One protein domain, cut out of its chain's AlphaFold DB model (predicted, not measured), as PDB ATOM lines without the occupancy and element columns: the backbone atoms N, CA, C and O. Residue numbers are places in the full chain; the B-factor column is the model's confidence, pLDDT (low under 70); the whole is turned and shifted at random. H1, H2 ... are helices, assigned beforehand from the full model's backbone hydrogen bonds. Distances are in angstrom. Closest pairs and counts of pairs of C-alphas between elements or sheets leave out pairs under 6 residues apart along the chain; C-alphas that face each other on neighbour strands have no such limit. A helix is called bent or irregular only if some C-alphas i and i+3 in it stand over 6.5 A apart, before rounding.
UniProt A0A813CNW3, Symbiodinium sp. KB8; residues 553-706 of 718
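This is residues 553 to 706 of the 718 residues of a protein of Symbiodinium sp. KB8 (UniProt A0A813CNW3). What is the main picture? Two long helices, H5 and H2, cross as an X, while H4 stands off from them on long loops with little H3 near its beginning. What else? The printed part has 154 residues with five named helices, H1 to H5 in order: all helix, loose, radius of gyration of the C-alphas 19.2 A, spans 51 by 39 by 36 A.

Where is H5? Residues 674 to 704, 45.2 A, from C-alpha 674 (14.852, 23.585, -19.553) to C-alpha 704 (24.156, 65.650, -5.800). The others? H2, residues 570 to 599, is 45.1 A and irregular: C-alphas 571 and 574 are 7.4 A apart. H4 is residues 630 to 649, 29.0 A; H3, 617 to 622; H1, 565 to 568.

How do H5 and H2 meet? They touch at a steep tilt of 58 degrees, the same way, through residues 684 to 695 and 581 to 591 alone; the closest C-alphas, of Gly 688 and Gly 584, are 3.6 A apart. The rest? H1 is close to H2 but not clearly touching, closest C-alphas Cys 566 and Leu 573, 6.5 A. H4, with residues 630 to 632 alone, touches H3, about perpendicular at 89 degrees, closest C-alphas Met 631 and Leu 622, 6.1 A; H4 is apart from H2 and H5. The backbones? Every O i to N i+4 pair is within hydrogen-bond range in H3, H4 and H5, and 21 of 26 in H2.

How large? The farthest C-alphas, of Asn 567 and Ala 605, are 53.6 A apart; the printed part has no cut. Which links are long? H2 to H3 and H4 to H5. Where is confidence low? 42 residues have pLDDT under 70, among them 649 to 662.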
ATOM      1  N   HIS A 553       5.552  39.147 -14.319       49.66
ATOM      2  CA  HIS A 553       4.835  38.318 -13.343       49.66
ATOM      3  C   HIS A 553       3.456  38.926 -13.047       49.66
ATOM      4  O   HIS A 553       3.351  39.920 -12.337       49.66
ATOM      5  N   GLY A 554       2.399  38.325 -13.600       50.12
ATOM      6  CA  GLY A 554       1.003  38.653 -13.286       50.12
ATOM      7  C   GLY A 554       0.332  39.738 -14.140       50.12
ATOM      8  O   GLY A 554      -0.833  40.025 -13.890       50.12
ATOM      9  N   ALA A 555       1.008  40.318 -15.143       51.19
ATOM     10  CA  ALA A 555       0.442  41.388 -15.989       51.19
ATOM     11  C   ALA A 555       0.516  41.127 -17.511       51.19
ATOM     12  O   ALA A 555       0.209  42.016 -18.302       51.19
ATOM     13  N   GLY A 556       0.908  39.919 -17.932       59.31
ATOM     14  CA  GLY A 556       1.047  39.549 -19.345       59.31
ATOM     15  C   GLY A 556       2.410  39.904 -19.951       59.31
ATOM     16  O   GLY A 556       3.392  40.128 -19.236       59.31
ATOM     17  N   ARG A 557       2.480  39.913 -21.288       65.38
ATOM     18  CA  ARG A 557       3.689  40.279 -22.040       65.38
ATOM     19  C   ARG A 557       3.804  41.790 -22.173       65.38
ATOM     20  O   ARG A 557       2.860  42.449 -22.597       65.38
ATOM     21  N   TYR A 558       4.971  42.319 -21.818       70.81
ATOM     22  CA  TYR A 558       5.310  43.729 -21.951       70.81
ATOM     23  C   TYR A 558       6.438  43.896 -22.971       70.81
ATOM     24  O   TYR A 558       7.610  43.633 -22.698       70.81
ATOM     25  N   GLU A 559       6.048  44.317 -24.167       79.31
ATOM     26  CA  GLU A 559       6.897  44.445 -25.348       79.31
ATOM     27  C   GLU A 559       7.507  45.858 -25.398       79.31
ATOM     28  O   GLU A 559       6.975  46.781 -26.014       79.31
ATOM     29  N   PHE A 560       8.597  46.060 -24.648       82.56
ATOM     30  CA  PHE A 560       9.230  47.371 -24.472       82.56
ATOM     31  C   PHE A 560      10.294  47.671 -25.538       82.56
ATOM     32  O   PHE A 560      11.475  47.394 -25.337       82.56
ATOM     33  N   ASP A 561       9.884  48.281 -26.650       85.62
ATOM     34  CA  ASP A 561      10.800  48.911 -27.614       85.62
ATOM     35  C   ASP A 561      10.161  50.161 -28.257       85.62
ATOM     36  O   ASP A 561       9.617  50.100 -29.359       85.62
ATOM     37  N   PRO A 562      10.178  51.321 -27.571       86.50
ATOM     38  CA  PRO A 562       9.555  52.548 -28.073       86.50
ATOM     39  C   PRO A 562      10.337  53.230 -29.210       86.50
ATOM     40  O   PRO A 562       9.849  54.214 -29.766       86.50
ATOM     41  N   LEU A 563      11.551  52.762 -29.522       87.38
ATOM     42  CA  LEU A 563      12.407  53.281 -30.600       87.38
ATOM     43  C   LEU A 563      12.553  52.289 -31.767       87.38
ATOM     44  O   LEU A 563      13.226  52.594 -32.752       87.38
ATOM     45  N   ASP A 564      11.882  51.143 -31.666       84.06
ATOM     46  CA  ASP A 564      11.794  50.092 -32.674       84.06
ATOM     47  C   ASP A 564      13.162  49.568 -33.156       84.06
ATOM     48  O   ASP A 564      13.391  49.327 -34.344       84.06
ATOM     49  N   PHE A 565      14.116  49.410 -32.236       84.38
ATOM     50  CA  PHE A 565      15.421  48.819 -32.539       84.38
ATOM     51  C   PHE A 565      15.304  47.378 -33.054       84.38
ATOM     52  O   PHE A 565      16.096  46.974 -33.908       84.38
ATOM     53  N   CYS A 566      14.311  46.620 -32.583       78.62
ATOM     54  CA  CYS A 566      14.090  45.227 -32.968       78.62
ATOM     55  C   CYS A 566      13.716  45.071 -34.450       78.62
ATOM     56  O   CYS A 566      14.237  44.163 -35.098       78.62
ATOM     57  N   ASN A 567      12.859  45.943 -35.003       77.00
ATOM     58  CA  ASN A 567      12.504  45.886 -36.427       77.00
ATOM     59  C   ASN A 567      13.481  46.673 -37.313       77.00
ATOM     60  O   ASN A 567      13.721  46.266 -38.450       77.00
ATOM     61  N   ASN A 568      14.068  47.771 -36.818       78.38
ATOM     62  CA  ASN A 568      15.030  48.564 -37.595       78.38
ATOM     63  C   ASN A 568      16.392  47.865 -37.756       78.38
ATOM     64  O   ASN A 568      17.024  48.005 -38.804       78.38
ATOM     65  N   PHE A 569      16.852  47.114 -36.747       80.88
ATOM     66  CA  PHE A 569      18.176  46.474 -36.727       80.88
ATOM     67  C   PHE A 569      18.134  45.018 -36.211       80.88
ATOM     68  O   PHE A 569      18.824  44.687 -35.241       80.88
ATOM     69  N   PRO A 570      17.383  44.108 -36.864       75.19
ATOM     70  CA  PRO A 570      17.233  42.720 -36.407       75.19
ATOM     71  C   PRO A 570      18.561  41.945 -36.371       75.19
ATOM     72  O   PRO A 570      18.729  41.046 -35.550       75.19
ATOM     73  N   GLU A 571      19.536  42.315 -37.208       77.12
ATOM     74  CA  GLU A 571      20.884  41.723 -37.223       77.12
ATOM     75  C   GLU A 571      21.691  42.025 -35.944       77.12
ATOM     76  O   GLU A 571      22.579  41.260 -35.575       77.12
ATOM     77  N   HIS A 572      21.376  43.114 -35.234       81.69
ATOM     78  CA  HIS A 572      22.059  43.516 -33.998       81.69
ATOM     79  C   HIS A 572      21.355  43.023 -32.727       81.69
ATOM     80  O   HIS A 572      21.844  43.243 -31.621       81.69
ATOM     81  N   LEU A 573      20.240  42.300 -32.854       82.50
ATOM     82  CA  LEU A 573      19.477  41.789 -31.718       82.50
ATOM     83  C   LEU A 573      20.288  40.850 -30.781       82.50
ATOM     84  O   LEU A 573      20.198  41.034 -29.563       82.50
ATOM     85  N   PRO A 574      21.144  39.919 -31.272       83.44
ATOM     86  CA  PRO A 574      22.033  39.134 -30.403       83.44
ATOM     87  C   PRO A 574      23.053  40.003 -29.652       83.44
ATOM     88  O   PRO A 574      23.363  39.747 -28.489       83.44
ATOM     89  N   TRP A 575      23.536  41.073 -30.294       84.38
ATOM     90  CA  TRP A 575      24.463  42.037 -29.697       84.38
ATOM     91  C   TRP A 575      23.808  42.849 -28.580       84.38
ATOM     92  O   TRP A 575      24.389  42.989 -27.504       84.38
ATOM     93  N   TYR A 576      22.574  43.321 -28.784       88.44
ATOM     94  CA  TYR A 576      21.814  43.996 -27.733       88.44
ATOM     95  C   TYR A 576      21.570  43.079 -26.527       88.44
ATOM     96  O   TYR A 576      21.661  43.546 -25.392       88.44
ATOM     97  N   ARG A 577      21.352  41.772 -26.744       86.62
ATOM     98  CA  ARG A 577      21.209  40.797 -25.652       86.62
ATOM     99  C   ARG A 577      22.510  40.566 -24.874       86.62
ATOM    100  O   ARG A 577      22.484  40.654 -23.647       86.62
ATOM    101  N   GLU A 578      23.635  40.308 -25.548       86.62
ATOM    102  CA  GLU A 578      24.954  40.159 -24.895       86.62
ATOM    103  C   GLU A 578      25.302  41.430 -24.101       86.62
ATOM    104  O   GLU A 578      25.708  41.355 -22.939       86.62
ATOM    105  N   ALA A 579      25.072  42.608 -24.694       89.62
ATOM    106  CA  ALA A 579      25.295  43.892 -24.043       89.62
ATOM    107  C   ALA A 579      24.411  44.070 -22.799       89.62
ATOM    108  O   ALA A 579      24.933  44.450 -21.750       89.62
ATOM    109  N   GLU A 580      23.109  43.782 -22.872       91.81
ATOM    110  CA  GLU A 580      22.190  43.891 -21.732       91.81
ATOM    111  C   GLU A 580      22.606  42.978 -20.570       91.81
ATOM    112  O   GLU A 580      22.717  43.445 -19.435       91.81
ATOM    113  N   VAL A 581      22.884  41.697 -20.842       90.25
ATOM    114  CA  VAL A 581      23.292  40.723 -19.814       90.25
ATOM    115  C   VAL A 581      24.606  41.150 -19.159       90.25
ATOM    116  O   VAL A 581      24.724  41.136 -17.932       90.25
ATOM    117  N   LYS A 582      25.581  41.607 -19.952       91.19
ATOM    118  CA  LYS A 582      26.866  42.106 -19.449       91.19
ATOM    119  C   LYS A 582      26.705  43.345 -18.564       91.19
ATOM    120  O   LYS A 582      27.249  43.366 -17.459       91.19
ATOM    121  N   HIS A 583      25.935  44.349 -18.994       94.00
ATOM    122  CA  HIS A 583      25.670  45.535 -18.169       94.00
ATOM    123  C   HIS A 583      24.887  45.176 -16.899       94.00
ATOM    124  O   HIS A 583      25.220  45.679 -15.827       94.00
ATOM    125  N   GLY A 584      23.919  44.257 -16.980       93.94
ATOM    126  CA  GLY A 584      23.182  43.741 -15.826       93.94
ATOM    127  C   GLY A 584      24.092  43.068 -14.794       93.94
ATOM    128  O   GLY A 584      24.053  43.432 -13.618       93.94
ATOM    129  N   ARG A 585      24.965  42.143 -15.220       93.81
ATOM    130  CA  ARG A 585      25.935  41.455 -14.343       93.81
ATOM    131  C   ARG A 585      26.918  42.426 -13.690       93.81
ATOM    132  O   ARG A 585      27.120  42.368 -12.476       93.81
ATOM    133  N   VAL A 586      27.482  43.356 -14.466       93.31
ATOM    134  CA  VAL A 586      28.382  44.396 -13.942       93.31
ATOM    135  C   VAL A 586      27.651  45.304 -12.951       93.31
ATOM    136  O   VAL A 586      28.193  45.579 -11.885       93.31
ATOM    137  N   ALA A 587      26.414  45.718 -13.237       95.00
ATOM    138  CA  ALA A 587      25.636  46.572 -12.343       95.00
ATOM    139  C   ALA A 587      25.225  45.867 -11.039       95.00
ATOM    140  O   ALA A 587      25.276  46.489  -9.980       95.00
ATOM    141  N   MET A 588      24.873  44.576 -11.079       94.94
ATOM    142  CA  MET A 588      24.581  43.792  -9.869       94.94
ATOM    143  C   MET A 588      25.798  43.735  -8.935       94.94
ATOM    144  O   MET A 588      25.676  44.025  -7.743       94.94
ATOM    145  N   LEU A 589      26.984  43.440  -9.478       93.44
ATOM    146  CA  LEU A 589      28.230  43.440  -8.706       93.44
ATOM    147  C   LEU A 589      28.628  44.848  -8.243       93.44
ATOM    148  O   LEU A 589      29.062  45.011  -7.104       93.44
ATOM    149  N   ALA A 590      28.444  45.869  -9.084       91.75
ATOM    150  CA  ALA A 590      28.735  47.256  -8.736       91.75
ATOM    151  C   ALA A 590      27.836  47.765  -7.602       91.75
ATOM    152  O   ALA A 590      28.343  48.408  -6.691       91.75
ATOM    153  N   TYR A 591      26.539  47.440  -7.590       91.56
ATOM    154  CA  TYR A 591      25.635  47.855  -6.512       91.56
ATOM    155  C   TYR A 591      26.052  47.268  -5.158       91.56
ATOM    156  O   TYR A 591      26.186  47.996  -4.175       91.56
ATOM    157  N   VAL A 592      26.351  45.965  -5.113       91.19
ATOM    158  CA  VAL A 592      26.909  45.320  -3.910       91.19
ATOM    159  C   VAL A 592      28.262  45.944  -3.543       91.19
ATOM    160  O   VAL A 592      28.517  46.222  -2.373       91.19
ATOM    161  N   GLY A 593      29.098  46.246  -4.540       88.19
ATOM    162  CA  GLY A 593      30.380  46.934  -4.390       88.19
ATOM    163  C   GLY A 593      30.298  48.400  -3.943       88.19
ATOM    164  O   GLY A 593      31.299  48.915  -3.460       88.19
ATOM    165  N   LEU A 594      29.140  49.063  -4.045       86.94
ATOM    166  CA  LEU A 594      28.897  50.383  -3.451       86.94
ATOM    167  C   LEU A 594      28.495  50.268  -1.973       86.94
ATOM    168  O   LEU A 594      28.904  51.093  -1.165       86.94
ATOM    169  N   VAL A 595      27.709  49.247  -1.617       87.75
ATOM    170  CA  VAL A 595      27.139  49.089  -0.266       87.75
ATOM    171  C   VAL A 595      28.109  48.402   0.704       87.75
ATOM    172  O   VAL A 595      28.242  48.826   1.848       87.75
ATOM    173  N   VAL A 596      28.811  47.347   0.281       89.00
ATOM    174  CA  VAL A 596      29.689  46.561   1.172       89.00
ATOM    175  C   VAL A 596      30.859  47.374   1.764       89.00
ATOM    176  O   VAL A 596      31.102  47.211   2.964       89.00
ATOM    177  N   PRO A 597      31.557  48.272   1.031       83.81
ATOM    178  CA  PRO A 597      32.685  49.043   1.575       83.81
ATOM    179  C   PRO A 597      32.352  50.044   2.692       83.81
ATOM    180  O   PRO A 597      33.274  50.516   3.368       83.81
ATOM    181  N   ASP A 598      31.074  50.368   2.910       80.69
ATOM    182  CA  ASP A 598      30.636  51.129   4.088       80.69
ATOM    183  C   ASP A 598      30.654  50.270   5.367       80.69
ATOM    184  O   ASP A 598      30.894  50.794   6.454       80.69
ATOM    185  N   PHE A 599      30.476  48.948   5.249       82.38
ATOM    186  CA  PHE A 599      30.459  48.011   6.381       82.38
ATOM    187  C   PHE A 599      31.783  47.261   6.578       82.38
ATOM    188  O   PHE A 599      32.200  47.031   7.713       82.38
ATOM    189  N   ALA A 600      32.442  46.854   5.489       82.31
ATOM    190  CA  ALA A 600      33.643  46.026   5.517       82.31
ATOM    191  C   ALA A 600      34.647  46.464   4.443       82.31
ATOM    192  O   ALA A 600      34.330  46.524   3.257       82.31
ATOM    193  N   ARG A 601      35.891  46.729   4.856       80.94
ATOM    194  CA  ARG A 601      37.003  47.120   3.975       80.94
ATOM    195  C   ARG A 601      38.139  46.108   4.080       80.94
ATOM    196  O   ARG A 601      38.292  45.445   5.106       80.94
ATOM    197  N   PHE A 602      38.932  45.982   3.017       81.38
ATOM    198  CA  PHE A 602      40.104  45.109   3.025       81.38
ATOM    199  C   PHE A 602      41.163  45.624   4.015       81.38
ATOM    200  O   PHE A 602      41.397  46.831   4.055       81.38
ATOM    201  N   PRO A 603      41.843  44.737   4.768       75.44
ATOM    202  CA  PRO A 603      42.682  45.098   5.920       75.44
ATOM    203  C   PRO A 603      44.028  45.762   5.565       75.44
ATOM    204  O   PRO A 603      44.927  45.812   6.401       75.44
ATOM    205  N   ASP A 604      44.195  46.246   4.334       76.44
ATOM    206  CA  ASP A 604      45.417  46.902   3.869       76.44
ATOM    207  C   ASP A 604      45.310  48.433   3.999       76.44
ATOM    208  O   ASP A 604      44.268  49.043   3.741       76.44
ATOM    209  N   ALA A 605      46.413  49.073   4.388       69.62
ATOM    210  CA  ALA A 605      46.482  50.494   4.729       69.62
ATOM    211  C   ALA A 605      46.101  51.422   3.558       69.62
ATOM    212  O   ALA A 605      45.710  52.569   3.776       69.62
ATOM    213  N   ILE A 606      46.170  50.921   2.320       71.75
ATOM    214  CA  ILE A 606      45.755  51.626   1.101       71.75
ATOM    215  C   ILE A 606      44.240  51.926   1.108       71.75
ATOM    216  O   ILE A 606      43.825  52.984   0.639       71.75
ATOM    217  N   PHE A 607      43.411  51.056   1.698       69.25
ATOM    218  CA  PHE A 607      41.944  51.202   1.719       69.25
ATOM    219  C   PHE A 607      41.407  51.949   2.953       69.25
ATOM    220  O   PHE A 607      40.243  52.354   2.984       69.25
ATOM    221  N   HIS A 608      42.263  52.183   3.953       70.56
ATOM    222  CA  HIS A 608      41.948  52.908   5.191       70.56
ATOM    223  C   HIS A 608      42.467  54.360   5.199       70.56
ATOM    224  O   HIS A 608      42.595  54.978   6.257       70.56
ATOM    225  N   GLN A 609      42.774  54.921   4.026       65.75
ATOM    226  CA  GLN A 609      43.217  56.310   3.903       65.75
ATOM    227  C   GLN A 609      42.110  57.313   4.281       65.75
ATOM    228  O   GLN A 609      40.909  57.049   4.186       65.75
ATOM    229  N   LYS A 610      42.526  58.487   4.765       56.81
ATOM    230  CA  LYS A 610      41.616  59.521   5.268       56.81
ATOM    231  C   LYS A 610      40.941  60.239   4.094       56.81
ATOM    232  O   LYS A 610      41.633  60.873   3.305       56.81
ATOM    233  N   GLY A 611      39.611  60.165   4.017       63.00
ATOM    234  CA  GLY A 611      38.819  60.695   2.894       63.00
ATOM    235  C   GLY A 611      38.432  59.652   1.837       63.00
ATOM    236  O   GLY A 611      37.909  60.019   0.788       63.00
ATOM    237  N   THR A 612      38.670  58.357   2.086       63.22
ATOM    238  CA  THR A 612      38.178  57.278   1.214       63.22
ATOM    239  C   THR A 612      36.682  57.037   1.434       63.22
ATOM    240  O   THR A 612      36.272  56.106   2.140       63.22
ATOM    241  N   ASP A 613      35.883  57.899   0.813       72.50
ATOM    242  CA  ASP A 613      34.452  57.713   0.567       72.50
ATOM    243  C   ASP A 613      34.236  56.808  -0.651       72.50
ATOM    244  O   ASP A 613      35.104  56.736  -1.524       72.50
ATOM    245  N   VAL A 614      33.070  56.168  -0.769       74.38
ATOM    246  CA  VAL A 614      32.773  55.230  -1.872       74.38
ATOM    247  C   VAL A 614      32.926  55.891  -3.254       74.38
ATOM    248  O   VAL A 614      33.497  55.293  -4.163       74.38
ATOM    249  N   ILE A 615      32.507  57.154  -3.396       77.94
ATOM    250  CA  ILE A 615      32.654  57.943  -4.635       77.94
ATOM    251  C   ILE A 615      34.128  58.297  -4.902       77.94
ATOM    252  O   ILE A 615      34.637  58.143  -6.012       77.94
ATOM    253  N   ASN A 616      34.829  58.769  -3.867       80.44
ATOM    254  CA  ASN A 616      36.199  59.276  -3.968       80.44
ATOM    255  C   ASN A 616      37.240  58.147  -4.089       80.44
ATOM    256  O   ASN A 616      38.360  58.382  -4.556       80.44
ATOM    257  N   ALA A 617      36.870  56.914  -3.728       80.69
ATOM    258  CA  ALA A 617      37.726  55.734  -3.768       80.69
ATOM    259  C   ALA A 617      38.351  55.490  -5.148       80.69
ATOM    260  O   ALA A 617      39.533  55.161  -5.214       80.69
ATOM    261  N   HIS A 618      37.617  55.702  -6.248       81.94
ATOM    262  CA  HIS A 618      38.169  55.537  -7.598       81.94
ATOM    263  C   HIS A 618      39.375  56.464  -7.838       81.94
ATOM    264  O   HIS A 618      40.457  56.006  -8.206       81.94
ATOM    265  N   SER A 619      39.218  57.760  -7.553       81.56
ATOM    266  CA  SER A 619      40.267  58.771  -7.732       81.56
ATOM    267  C   SER A 619      41.458  58.555  -6.791       81.56
ATOM    268  O   SER A 619      42.612  58.670  -7.209       81.56
ATOM    269  N   ILE A 620      41.200  58.186  -5.531       79.19
ATOM    270  CA  ILE A 620      42.245  57.921  -4.527       79.19
ATOM    271  C   ILE A 620      43.063  56.680  -4.910       79.19
ATOM    272  O   ILE A 620      44.294  56.731  -4.903       79.19
ATOM    273  N   LEU A 621      42.412  55.590  -5.327       76.94
ATOM    274  CA  LEU A 621      43.081  54.340  -5.713       76.94
ATOM    275  C   LEU A 621      43.821  54.430  -7.064       76.94
ATOM    276  O   LEU A 621      44.625  53.550  -7.383       76.94
ATOM    277  N   LEU A 622      43.608  55.508  -7.827       76.25
ATOM    278  CA  LEU A 622      44.378  55.859  -9.026       76.25
ATOM    279  C   LEU A 622      45.579  56.787  -8.728       76.25
ATOM    280  O   LEU A 622      46.528  56.833  -9.514       76.25
ATOM    281  N   SER A 623      45.581  57.494  -7.590       65.56
ATOM    282  CA  SER A 623      46.561  58.551  -7.262       65.56
ATOM    283  C   SER A 623      48.017  58.081  -7.109       65.56
ATOM    284  O   SER A 623      48.937  58.894  -7.177       65.56
ATOM    285  N   ALA A 624      48.254  56.769  -6.992       63.31
ATOM    286  CA  ALA A 624      49.591  56.164  -7.009       63.31
ATOM    287  C   ALA A 624      50.311  56.268  -8.378       63.31
ATOM    288  O   ALA A 624      51.496  55.935  -8.482       63.31
ATOM    289  N   GLY A 625      49.611  56.728  -9.422       61.47
ATOM    290  CA  GLY A 625      50.134  56.935 -10.771       61.47
ATOM    291  C   GLY A 625      49.903  55.754 -11.720       61.47
ATOM    292  O   GLY A 625      49.540  54.645 -11.311       61.47
ATOM    293  N   PHE A 626      50.126  56.007 -13.015       60.78
ATOM    294  CA  PHE A 626      49.980  55.019 -14.090       60.78
ATOM    295  C   PHE A 626      50.735  53.718 -13.770       60.78
ATOM    296  O   PHE A 626      51.938  53.731 -13.503       60.78
ATOM    297  N   GLY A 627      50.013  52.593 -13.786       62.16
ATOM    298  CA  GLY A 627      50.569  51.249 -13.589       62.16
ATOM    299  C   GLY A 627      50.963  50.871 -12.154       62.16
ATOM    300  O   GLY A 627      51.540  49.803 -11.970       62.16
ATOM    301  N   LYS A 628      50.683  51.705 -11.137       66.19
ATOM    302  CA  LYS A 628      51.044  51.414  -9.728       66.19
ATOM    303  C   LYS A 628      49.860  51.255  -8.771       66.19
ATOM    304  O   LYS A 628      50.018  50.621  -7.733       66.19
ATOM    305  N   GLY A 629      48.694  51.817  -9.091       75.25
ATOM    306  CA  GLY A 629      47.492  51.703  -8.253       75.25
ATOM    307  C   GLY A 629      46.758  50.358  -8.403       75.25
ATOM    308  O   GLY A 629      46.803  49.764  -9.482       75.25
ATOM    309  N   PRO A 630      46.021  49.884  -7.377       81.06
ATOM    310  CA  PRO A 630      45.218  48.654  -7.455       81.06
ATOM    311  C   PRO A 630      44.158  48.686  -8.571       81.06
ATOM    312  O   PRO A 630      43.855  47.645  -9.150       81.06
ATOM    313  N   MET A 631      43.664  49.872  -8.950       82.75
ATOM    314  CA  MET A 631      42.743  50.037 -10.085       82.75
ATOM    315  C   MET A 631      43.357  49.636 -11.436       82.75
ATOM    316  O   MET A 631      42.646  49.120 -12.292       82.75
ATOM    317  N   TRP A 632      44.675  49.790 -11.625       83.88
ATOM    318  CA  TRP A 632      45.347  49.323 -12.846       83.88
ATOM    319  C   TRP A 632      45.397  47.799 -12.930       83.88
ATOM    320  O   TRP A 632      45.210  47.242 -14.008       83.88
ATOM    321  N   TRP A 633      45.591  47.118 -11.800       85.94
ATOM    322  CA  TRP A 633      45.532  45.657 -11.748       85.94
ATOM    323  C   TRP A 633      44.121  45.150 -12.051       85.94
ATOM    324  O   TRP A 633      43.971  44.242 -12.865       85.94
ATOM    325  N   LEU A 634      43.087  45.784 -11.482       86.31
ATOM    326  CA  LEU A 634      41.689  45.478 -11.800       86.31
ATOM    327  C   LEU A 634      41.396  45.662 -13.299       86.31
ATOM    328  O   LEU A 634      40.891  44.739 -13.933       86.31
ATOM    329  N   LEU A 635      41.785  46.803 -13.882       88.94
ATOM    330  CA  LEU A 635      41.613  47.077 -15.312       88.94
ATOM    331  C   LEU A 635      42.329  46.042 -16.196       88.94
ATOM    332  O   LEU A 635      41.763  45.611 -17.195       88.94
ATOM    333  N   MET A 636      43.535  45.604 -15.820       88.44
ATOM    334  CA  MET A 636      44.266  44.559 -16.548       88.44
ATOM    335  C   MET A 636      43.565  43.196 -16.486       88.44
ATOM    336  O   MET A 636      43.507  42.506 -17.504       88.44
ATOM    337  N   PHE A 637      43.008  42.801 -15.336       89.06
ATOM    338  CA  PHE A 637      42.253  41.546 -15.224       89.06
ATOM    339  C   PHE A 637      40.931  41.596 -15.997       89.06
ATOM    340  O   PHE A 637      40.630  40.656 -16.732       89.06
ATOM    341  N   CYS A 638      40.178  42.696 -15.898       89.50
ATOM    342  CA  CYS A 638      38.969  42.903 -16.696       89.50
ATOM    343  C   CYS A 638      39.292  42.913 -18.198       89.50
ATOM    344  O   CYS A 638      38.679  42.172 -18.957       89.50
ATOM    345  N   GLY A 639      40.308  43.670 -18.624       90.25
ATOM    346  CA  GLY A 639      40.743  43.732 -20.021       90.25
ATOM    347  C   GLY A 639      41.206  42.382 -20.576       90.25
ATOM    348  O   GLY A 639      40.916  42.070 -21.727       90.25
ATOM    349  N   LEU A 640      41.863  41.545 -19.763       90.00
ATOM    350  CA  LEU A 640      42.226  40.181 -20.154       90.00
ATOM    351  C   LEU A 640      40.994  39.274 -20.304       90.00
ATOM    352  O   LEU A 640      40.913  38.530 -21.279       90.00
ATOM    353  N   ALA A 641      40.035  39.337 -19.375       87.00
ATOM    354  CA  ALA A 641      38.798  38.559 -19.458       87.00
ATOM    355  C   ALA A 641      37.969  38.936 -20.703       87.00
ATOM    356  O   ALA A 641      37.511  38.059 -21.434       87.00
ATOM    357  N   GLU A 642      37.857  40.233 -20.990       87.81
ATOM    358  CA  GLU A 642      37.217  40.758 -22.201       87.81
ATOM    359  C   GLU A 642      37.951  40.326 -23.475       87.81
ATOM    360  O   GLU A 642      37.322  39.843 -24.415       87.81
ATOM    361  N   ALA A 643      39.287  40.413 -23.504       85.19
ATOM    362  CA  ALA A 643      40.080  39.965 -24.647       85.19
ATOM    363  C   ALA A 643      39.880  38.467 -24.932       85.19
ATOM    364  O   ALA A 643      39.704  38.086 -26.089       85.19
ATOM    365  N   LEU A 644      39.840  37.620 -23.897       84.81
ATOM    366  CA  LEU A 644      39.547  36.190 -24.042       84.81
ATOM    367  C   LEU A 644      38.130  35.939 -24.583       84.81
ATOM    368  O   LEU A 644      37.953  35.054 -25.421       84.81
ATOM    369  N   ARG A 645      37.130  36.730 -24.169       79.44
ATOM    370  CA  ARG A 645      35.758  36.628 -24.693       79.44
ATOM    371  C   ARG A 645      35.664  37.073 -26.156       79.44
ATOM    372  O   ARG A 645      35.043  36.373 -26.949       79.44
ATOM    373  N   VAL A 646      36.340  38.156 -26.548       79.19
ATOM    374  CA  VAL A 646      36.449  38.577 -27.961       79.19
ATOM    375  C   VAL A 646      37.142  37.500 -28.808       79.19
ATOM    376  O   VAL A 646      36.707  37.213 -29.919       79.19
ATOM    377  N   TRP A 647      38.172  36.833 -28.278       76.50
ATOM    378  CA  TRP A 647      38.814  35.701 -28.960       76.50
ATOM    379  C   TRP A 647      37.885  34.485 -29.116       76.50
ATOM    380  O   TRP A 647      38.001  33.767 -30.106       76.50
ATOM    381  N   GLN A 648      36.968  34.254 -28.170       71.06
ATOM    382  CA  GLN A 648      35.972  33.177 -28.240       71.06
ATOM    383  C   GLN A 648      34.845  33.478 -29.245       71.06
ATOM    384  O   GLN A 648      34.398  32.572 -29.944       71.06
ATOM    385  N   LEU A 649      34.392  34.734 -29.317       65.81
ATOM    386  CA  LEU A 649      33.335  35.196 -30.231       65.81
ATOM    387  C   LEU A 649      33.817  35.399 -31.679       65.81
ATOM    388  O   LEU A 649      33.004  35.385 -32.605       65.81
ATOM    389  N   GLY A 650      35.127  35.577 -31.868       61.97
ATOM    390  CA  GLY A 650      35.734  35.962 -33.140       61.97
ATOM    391  C   GLY A 650      35.734  37.481 -33.343       61.97
ATOM    392  O   GLY A 650      34.883  38.198 -32.822       61.97
ATOM    393  N   VAL A 651      36.701  37.978 -34.123       58.09
ATOM    394  CA  VAL A 651      36.883  39.424 -34.384       58.09
ATOM    395  C   VAL A 651      35.671  40.038 -35.097       58.09
ATOM    396  O   VAL A 651      35.337  41.190 -34.846       58.09
ATOM    397  N   ASP A 652      34.991  39.244 -35.924       54.09
ATOM    398  CA  ASP A 652      33.817  39.643 -36.706       54.09
ATOM    399  C   ASP A 652      32.478  39.225 -36.048       54.09
ATOM    400  O   ASP A 652      31.426  39.301 -36.677       54.09
ATOM    401  N   PHE A 653      32.501  38.767 -34.784       59.53
ATOM    402  CA  PHE A 653      31.337  38.294 -34.007       59.53
ATOM    403  C   PHE A 653      30.483  37.192 -34.674       59.53
ATOM    404  O   PHE A 653      29.332  36.981 -34.292       59.53
ATOM    405  N   GLU A 654      31.041  36.434 -35.624       54.16
ATOM    406  CA  GLU A 654      30.323  35.426 -36.429       54.16
ATOM    407  C   GLU A 654      29.659  34.298 -35.611       54.16
ATOM    408  O   GLU A 654      28.753  33.629 -36.113       54.16
ATOM    409  N   LEU A 655      30.090  34.071 -34.362       58.56
ATOM    410  CA  LEU A 655      29.490  33.090 -33.448       58.56
ATOM    411  C   LEU A 655      28.395  33.665 -32.529       58.56
ATOM    412  O   LEU A 655      27.797  32.906 -31.763       58.56
ATOM    413  N   LEU A 656      28.106  34.969 -32.578       62.34
ATOM    414  CA  LEU A 656      27.104  35.586 -31.710       62.34
ATOM    415  C   LEU A 656      25.679  35.318 -32.220       62.34
ATOM    416  O   LEU A 656      25.067  36.136 -32.907       62.34
ATOM    417  N   THR A 657      25.140  34.152 -31.865       64.88
ATOM    418  CA  THR A 657      23.737  33.808 -32.128       64.88
ATOM    419  C   THR A 657      22.821  34.224 -30.978       64.88
ATOM    420  O   THR A 657      23.266  34.424 -29.848       64.88
ATOM    421  N   LEU A 658      21.523  34.331 -31.271       61.44
ATOM    422  CA  LEU A 658      20.481  34.704 -30.311       61.44
ATOM    423  C   LEU A 658      20.454  33.792 -29.069       61.44
ATOM    424  O   LEU A 658      20.274  34.283 -27.959       61.44
ATOM    425  N   ASP A 659      20.689  32.493 -29.269       61.09
ATOM    426  CA  ASP A 659      20.646  31.469 -28.218       61.09
ATOM    427  C   ASP A 659      21.952  31.398 -27.398       61.09
ATOM    428  O   ASP A 659      21.959  30.874 -26.288       61.09
ATOM    429  N   THR A 660      23.062  31.930 -27.930       65.12
ATOM    430  CA  THR A 660      24.392  31.952 -27.276       65.12
ATOM    431  C   THR A 660      24.692  33.289 -26.577       65.12
ATOM    432  O   THR A 660      25.658  33.399 -25.819       65.12
ATOM    433  N   ALA A 661      23.886  34.325 -26.823       68.50
ATOM    434  CA  ALA A 661      24.091  35.661 -26.271       68.50
ATOM    435  C   ALA A 661      23.930  35.679 -24.737       68.50
ATOM    436  O   ALA A 661      22.876  35.354 -24.192       68.50
ATOM    437  N   GLY A 662      24.982  36.102 -24.039       68.94
ATOM    438  CA  GLY A 662      25.092  36.119 -22.581       68.94
ATOM    439  C   GLY A 662      25.616  34.819 -21.959       68.94
ATOM    440  O   GLY A 662      25.843  34.795 -20.743       68.94
ATOM    441  N   ASP A 663      25.838  33.763 -22.750       79.00
ATOM    442  CA  ASP A 663      26.296  32.466 -22.248       79.00
ATOM    443  C   ASP A 663      27.830  32.316 -22.282       79.00
ATOM    444  O   ASP A 663      28.512  32.615 -23.270       79.00
ATOM    445  N   TYR A 664      28.368  31.834 -21.163       72.75
ATOM    446  CA  TYR A 664      29.786  31.568 -20.916       72.75
ATOM    447  C   TYR A 664      30.048  30.089 -20.561       72.75
ATOM    448  O   TYR A 664      31.157  29.766 -20.133       72.75
ATOM    449  N   ALA A 665      29.047  29.206 -20.683       67.25
ATOM    450  CA  ALA A 665      29.064  27.802 -20.251       67.25
ATOM    451  C   ALA A 665      29.400  27.593 -18.753       67.25
ATOM    452  O   ALA A 665      29.733  26.492 -18.313       67.25
ATOM    453  N   MET A 666      29.284  28.638 -17.924       61.12
ATOM    454  CA  MET A 666      29.597  28.613 -16.483       61.12
ATOM    455  C   MET A 666      28.443  28.070 -15.611       61.12
ATOM    456  O   MET A 666      28.288  28.488 -14.464       61.12
ATOM    457  N   GLY A 667      27.614  27.162 -16.136       53.72
ATOM    458  CA  GLY A 667      26.400  26.706 -15.442       53.72
ATOM    459  C   GLY A 667      25.769  25.395 -15.920       53.72
ATOM    460  O   GLY A 667      24.971  24.832 -15.179       53.72
ATOM    461  N   GLU A 668      26.158  24.863 -17.086       56.00
ATOM    462  CA  GLU A 668      25.564  23.652 -17.684       56.00
ATOM    463  C   GLU A 668      25.402  22.433 -16.742       56.00
ATOM    464  O   GLU A 668      24.366  21.780 -16.826       56.00
ATOM    465  N   PRO A 669      26.328  22.096 -15.814       56.91
ATOM    466  CA  PRO A 669      26.145  20.928 -14.942       56.91
ATOM    467  C   PRO A 669      25.221  21.159 -13.728       56.91
ATOM    468  O   PRO A 669      25.039  20.225 -12.948       56.91
ATOM    469  N   PHE A 670      24.681  22.367 -13.519       59.44
ATOM    470  CA  PHE A 670      23.889  22.708 -12.324       59.44
ATOM    471  C   PHE A 670      22.370  22.746 -12.537       59.44
ATOM    472  O   PHE A 670      21.640  22.707 -11.549       59.44
ATOM    473  N   PHE A 671      21.892  22.798 -13.782       58.56
ATOM    474  CA  PHE A 671      20.467  22.921 -14.106       58.56
ATOM    475  C   PHE A 671      20.046  21.764 -15.012       58.56
ATOM    476  O   PHE A 671      20.646  21.559 -16.065       58.56
ATOM    477  N   GLN A 672      19.063  20.972 -14.573       56.91
ATOM    478  CA  GLN A 672      18.678  19.719 -15.241       56.91
ATOM    479  C   GLN A 672      17.397  19.830 -16.083       56.91
ATOM    480  O   GLN A 672      17.161  18.955 -16.911       56.91
ATOM    481  N   GLU A 673      16.604  20.894 -15.911       65.50
ATOM    482  CA  GLU A 673      15.340  21.113 -16.628       65.50
ATOM    483  C   GLU A 673      15.352  22.441 -17.408       65.50
ATOM    484  O   GLU A 673      15.788  23.479 -16.903       65.50
ATOM    485  N   GLU A 674      14.865  22.415 -18.655       65.62
ATOM    486  CA  GLU A 674      14.852  23.585 -19.553       65.62
ATOM    487  C   GLU A 674      13.870  24.678 -19.085       65.62
ATOM    488  O   GLU A 674      14.158  25.872 -19.213       65.62
ATOM    489  N   ASP A 675      12.744  24.287 -18.480       68.44
ATOM    490  CA  ASP A 675      11.722  25.218 -17.990       68.44
ATOM    491  C   ASP A 675      12.241  26.070 -16.818       68.44
ATOM    492  O   ASP A 675      12.083  27.297 -16.823       68.44
ATOM    493  N   GLU A 676      12.939  25.458 -15.851       72.56
ATOM    494  CA  GLU A 676      13.579  26.177 -14.737       72.56
ATOM    495  C   GLU A 676      14.639  27.171 -15.233       72.56
ATOM    496  O   GLU A 676      14.736  28.295 -14.726       72.56
ATOM    497  N   LEU A 677      15.401  26.795 -16.267       75.50
ATOM    498  CA  LEU A 677      16.435  27.642 -16.855       75.50
ATOM    499  C   LEU A 677      15.852  28.940 -17.441       75.50
ATOM    500  O   LEU A 677      16.434  30.009 -17.242       75.50
ATOM    501  N   SER A 678      14.694  28.877 -18.109       73.69
ATOM    502  CA  SER A 678      14.008  30.074 -18.629       73.69
ATOM    503  C   SER A 678      13.585  31.028 -17.500       73.69
ATOM    504  O   SER A 678      13.791  32.243 -17.569       73.69
ATOM    505  N   ILE A 679      13.079  30.487 -16.386       80.75
ATOM    506  CA  ILE A 679      12.678  31.276 -15.217       80.75
ATOM    507  C   ILE A 679      13.900  31.992 -14.630       80.75
ATOM    508  O   ILE A 679      13.842  33.208 -14.417       80.75
ATOM    509  N   LEU A 680      15.014  31.278 -14.440       82.19
ATOM    510  CA  LEU A 680      16.273  31.828 -13.929       82.19
ATOM    511  C   LEU A 680      16.849  32.922 -14.843       82.19
ATOM    512  O   LEU A 680      17.236  33.983 -14.347       82.19
ATOM    513  N   LYS A 681      16.816  32.737 -16.169       83.44
ATOM    514  CA  LYS A 681      17.189  33.777 -17.145       83.44
ATOM    515  C   LYS A 681      16.327  35.035 -16.990       83.44
ATOM    516  O   LYS A 681      16.861  36.146 -16.946       83.44
ATOM    517  N   THR A 682      15.004  34.905 -16.832       84.25
ATOM    518  CA  THR A 682      14.159  36.094 -16.596       84.25
ATOM    519  C   THR A 682      14.423  36.763 -15.245       84.25
ATOM    520  O   THR A 682      14.306  37.988 -15.160       84.25
ATOM    521  N   GLN A 683      14.797  36.008 -14.205       87.31
ATOM    522  CA  GLN A 683      15.205  36.567 -12.911       87.31
ATOM    523  C   GLN A 683      16.509  37.359 -13.041       87.31
ATOM    524  O   GLN A 683      16.555  38.509 -12.605       87.31
ATOM    525  N   GLU A 684      17.530  36.804 -13.702       89.88
ATOM    526  CA  GLU A 684      18.790  37.503 -13.980       89.88
ATOM    527  C   GLU A 684      18.548  38.827 -14.719       89.88
ATOM    528  O   GLU A 684      19.040  39.871 -14.293       89.88
ATOM    529  N   LEU A 685      17.727  38.818 -15.774       89.94
ATOM    530  CA  LEU A 685      17.386  40.031 -16.521       89.94
ATOM    531  C   LEU A 685      16.647  41.064 -15.658       89.94
ATOM    532  O   LEU A 685      16.959  42.254 -15.716       89.94
ATOM    533  N   LYS A 686      15.684  40.638 -14.831       89.50
ATOM    534  CA  LYS A 686      14.924  41.533 -13.936       89.50
ATOM    535  C   LYS A 686      15.827  42.151 -12.861       89.50
ATOM    536  O   LYS A 686      15.763  43.363 -12.644       89.50
ATOM    537  N   HIS A 687      16.704  41.363 -12.240       92.38
ATOM    538  CA  HIS A 687      17.670  41.852 -11.252       92.38
ATOM    539  C   HIS A 687      18.756  42.735 -11.884       92.38
ATOM    540  O   HIS A 687      19.067  43.789 -11.331       92.38
ATOM    541  N   GLY A 688      19.258  42.384 -13.071       93.88
ATOM    542  CA  GLY A 688      20.208  43.191 -13.837       93.88
ATOM    543  C   GLY A 688      19.640  44.556 -14.235       93.88
ATOM    544  O   GLY A 688      20.269  45.581 -13.975       93.88
ATOM    545  N   ARG A 689      18.418  44.596 -14.790       94.00
ATOM    546  CA  ARG A 689      17.705  45.844 -15.132       94.00
ATOM    547  C   ARG A 689      17.497  46.741 -13.913       94.00
ATOM    548  O   ARG A 689      17.775  47.938 -13.981       94.00
ATOM    549  N   LEU A 690      17.064  46.167 -12.788       93.81
ATOM    550  CA  LEU A 690      16.903  46.905 -11.535       93.81
ATOM    551  C   LEU A 690      18.245  47.449 -11.020       93.81
ATOM    552  O   LEU A 690      18.320  48.614 -10.629       93.81
ATOM    553  N   ALA A 691      19.309  46.642 -11.060       95.19
ATOM    554  CA  ALA A 691      20.635  47.039 -10.599       95.19
ATOM    555  C   ALA A 691      21.248  48.164 -11.448       95.19
ATOM    556  O   ALA A 691      21.827  49.091 -10.883       95.19
ATOM    557  N   MET A 692      21.075  48.144 -12.777       95.25
ATOM    558  CA  MET A 692      21.534  49.228 -13.662       95.25
ATOM    559  C   MET A 692      20.943  50.585 -13.251       95.25
ATOM    560  O   MET A 692      21.671  51.570 -13.127       95.25
ATOM    561  N   ILE A 693      19.638  50.625 -12.962       94.94
ATOM    562  CA  ILE A 693      18.951  51.838 -12.494       94.94
ATOM    563  C   ILE A 693      19.400  52.205 -11.069       94.94
ATOM    564  O   ILE A 693      19.654  53.377 -10.784       94.94
ATOM    565  N   ALA A 694      19.544  51.218 -10.179       92.25
ATOM    566  CA  ALA A 694      19.926  51.433  -8.784       92.25
ATOM    567  C   ALA A 694      21.348  52.006  -8.624       92.25
ATOM    568  O   ALA A 694      21.547  52.903  -7.806       92.25
ATOM    569  N   VAL A 695      22.321  51.542  -9.418       91.88
ATOM    570  CA  VAL A 695      23.695  52.080  -9.431       91.88
ATOM    571  C   VAL A 695      23.710  53.527  -9.920       91.88
ATOM    572  O   VAL A 695      24.320  54.377  -9.270       91.88
ATOM    573  N   GLY A 696      23.005  53.828 -11.016       90.81
ATOM    574  CA  GLY A 696      22.881  55.197 -11.524       90.81
ATOM    575  C   GLY A 696      22.275  56.137 -10.479       90.81
ATOM    576  O   GLY A 696      22.866  57.165 -10.153       90.81
ATOM    577  N   GLY A 697      21.147  55.738  -9.882       89.56
ATOM    578  CA  GLY A 697      20.488  56.492  -8.813       89.56
ATOM    579  C   GLY A 697      21.392  56.731  -7.602       89.56
ATOM    580  O   GLY A 697      21.515  57.873  -7.161       89.56
ATOM    581  N   ALA A 698      22.067  55.690  -7.103       87.56
ATOM    582  CA  ALA A 698      22.956  55.789  -5.946       87.56
ATOM    583  C   ALA A 698      24.136  56.742  -6.197       87.56
ATOM    584  O   ALA A 698      24.390  57.620  -5.377       87.56
ATOM    585  N   ILE A 699      24.822  56.629  -7.342       87.44
ATOM    586  CA  ILE A 699      25.960  57.504  -7.674       87.44
ATOM    587  C   ILE A 699      25.497  58.956  -7.848       87.44
ATOM    588  O   ILE A 699      26.109  59.866  -7.284       87.44
ATOM    589  N   THR A 700      24.400  59.197  -8.578       88.19
ATOM    590  CA  THR A 700      23.866  60.554  -8.761       88.19
ATOM    591  C   THR A 700      23.430  61.172  -7.432       88.19
ATOM    592  O   THR A 700      23.788  62.314  -7.164       88.19
ATOM    593  N   GLN A 701      22.734  60.435  -6.561       85.69
ATOM    594  CA  GLN A 701      22.354  60.924  -5.229       85.69
ATOM    595  C   GLN A 701      23.573  61.205  -4.347       85.69
ATOM    596  O   GLN A 701      23.649  62.266  -3.726       85.69
ATOM    597  N   ALA A 702      24.560  60.310  -4.330       82.94
ATOM    598  CA  ALA A 702      25.737  60.455  -3.484       82.94
ATOM    599  C   ALA A 702      26.588  61.688  -3.861       82.94
ATOM    600  O   ALA A 702      27.164  62.330  -2.977       82.94
ATOM    601  N   VAL A 703      26.615  62.062  -5.149       83.75
ATOM    602  CA  VAL A 703      27.233  63.309  -5.639       83.75
ATOM    603  C   VAL A 703      26.324  64.524  -5.405       83.75
ATOM    604  O   VAL A 703      26.769  65.515  -4.833       83.75
ATOM    605  N   SER A 704      25.055  64.481  -5.825       83.25
ATOM    606  CA  SER A 704      24.156  65.650  -5.800       83.25
ATOM    607  C   SER A 704      23.679  66.049  -4.402       83.25
ATOM    608  O   SER A 704      23.481  67.232  -4.142       83.25
ATOM    609  N   CYS A 705      23.488  65.083  -3.504       77.38
ATOM    610  CA  CYS A 705      23.048  65.307  -2.125       77.38
ATOM    611  C   CYS A 705      24.210  65.294  -1.118       77.38
ATOM    612  O   CYS A 705      23.963  65.376   0.083       77.38
ATOM    613  N   ASN A 706      25.458  65.163  -1.593       75.31
ATOM    614  CA  ASN A 706      26.671  65.022  -0.782       75.31
ATOM    615  C   ASN A 706      26.566  63.920   0.303       75.31
ATOM    616  O   ASN A 706      27.154  64.014   1.383       75.31
TER     617      ASN A 706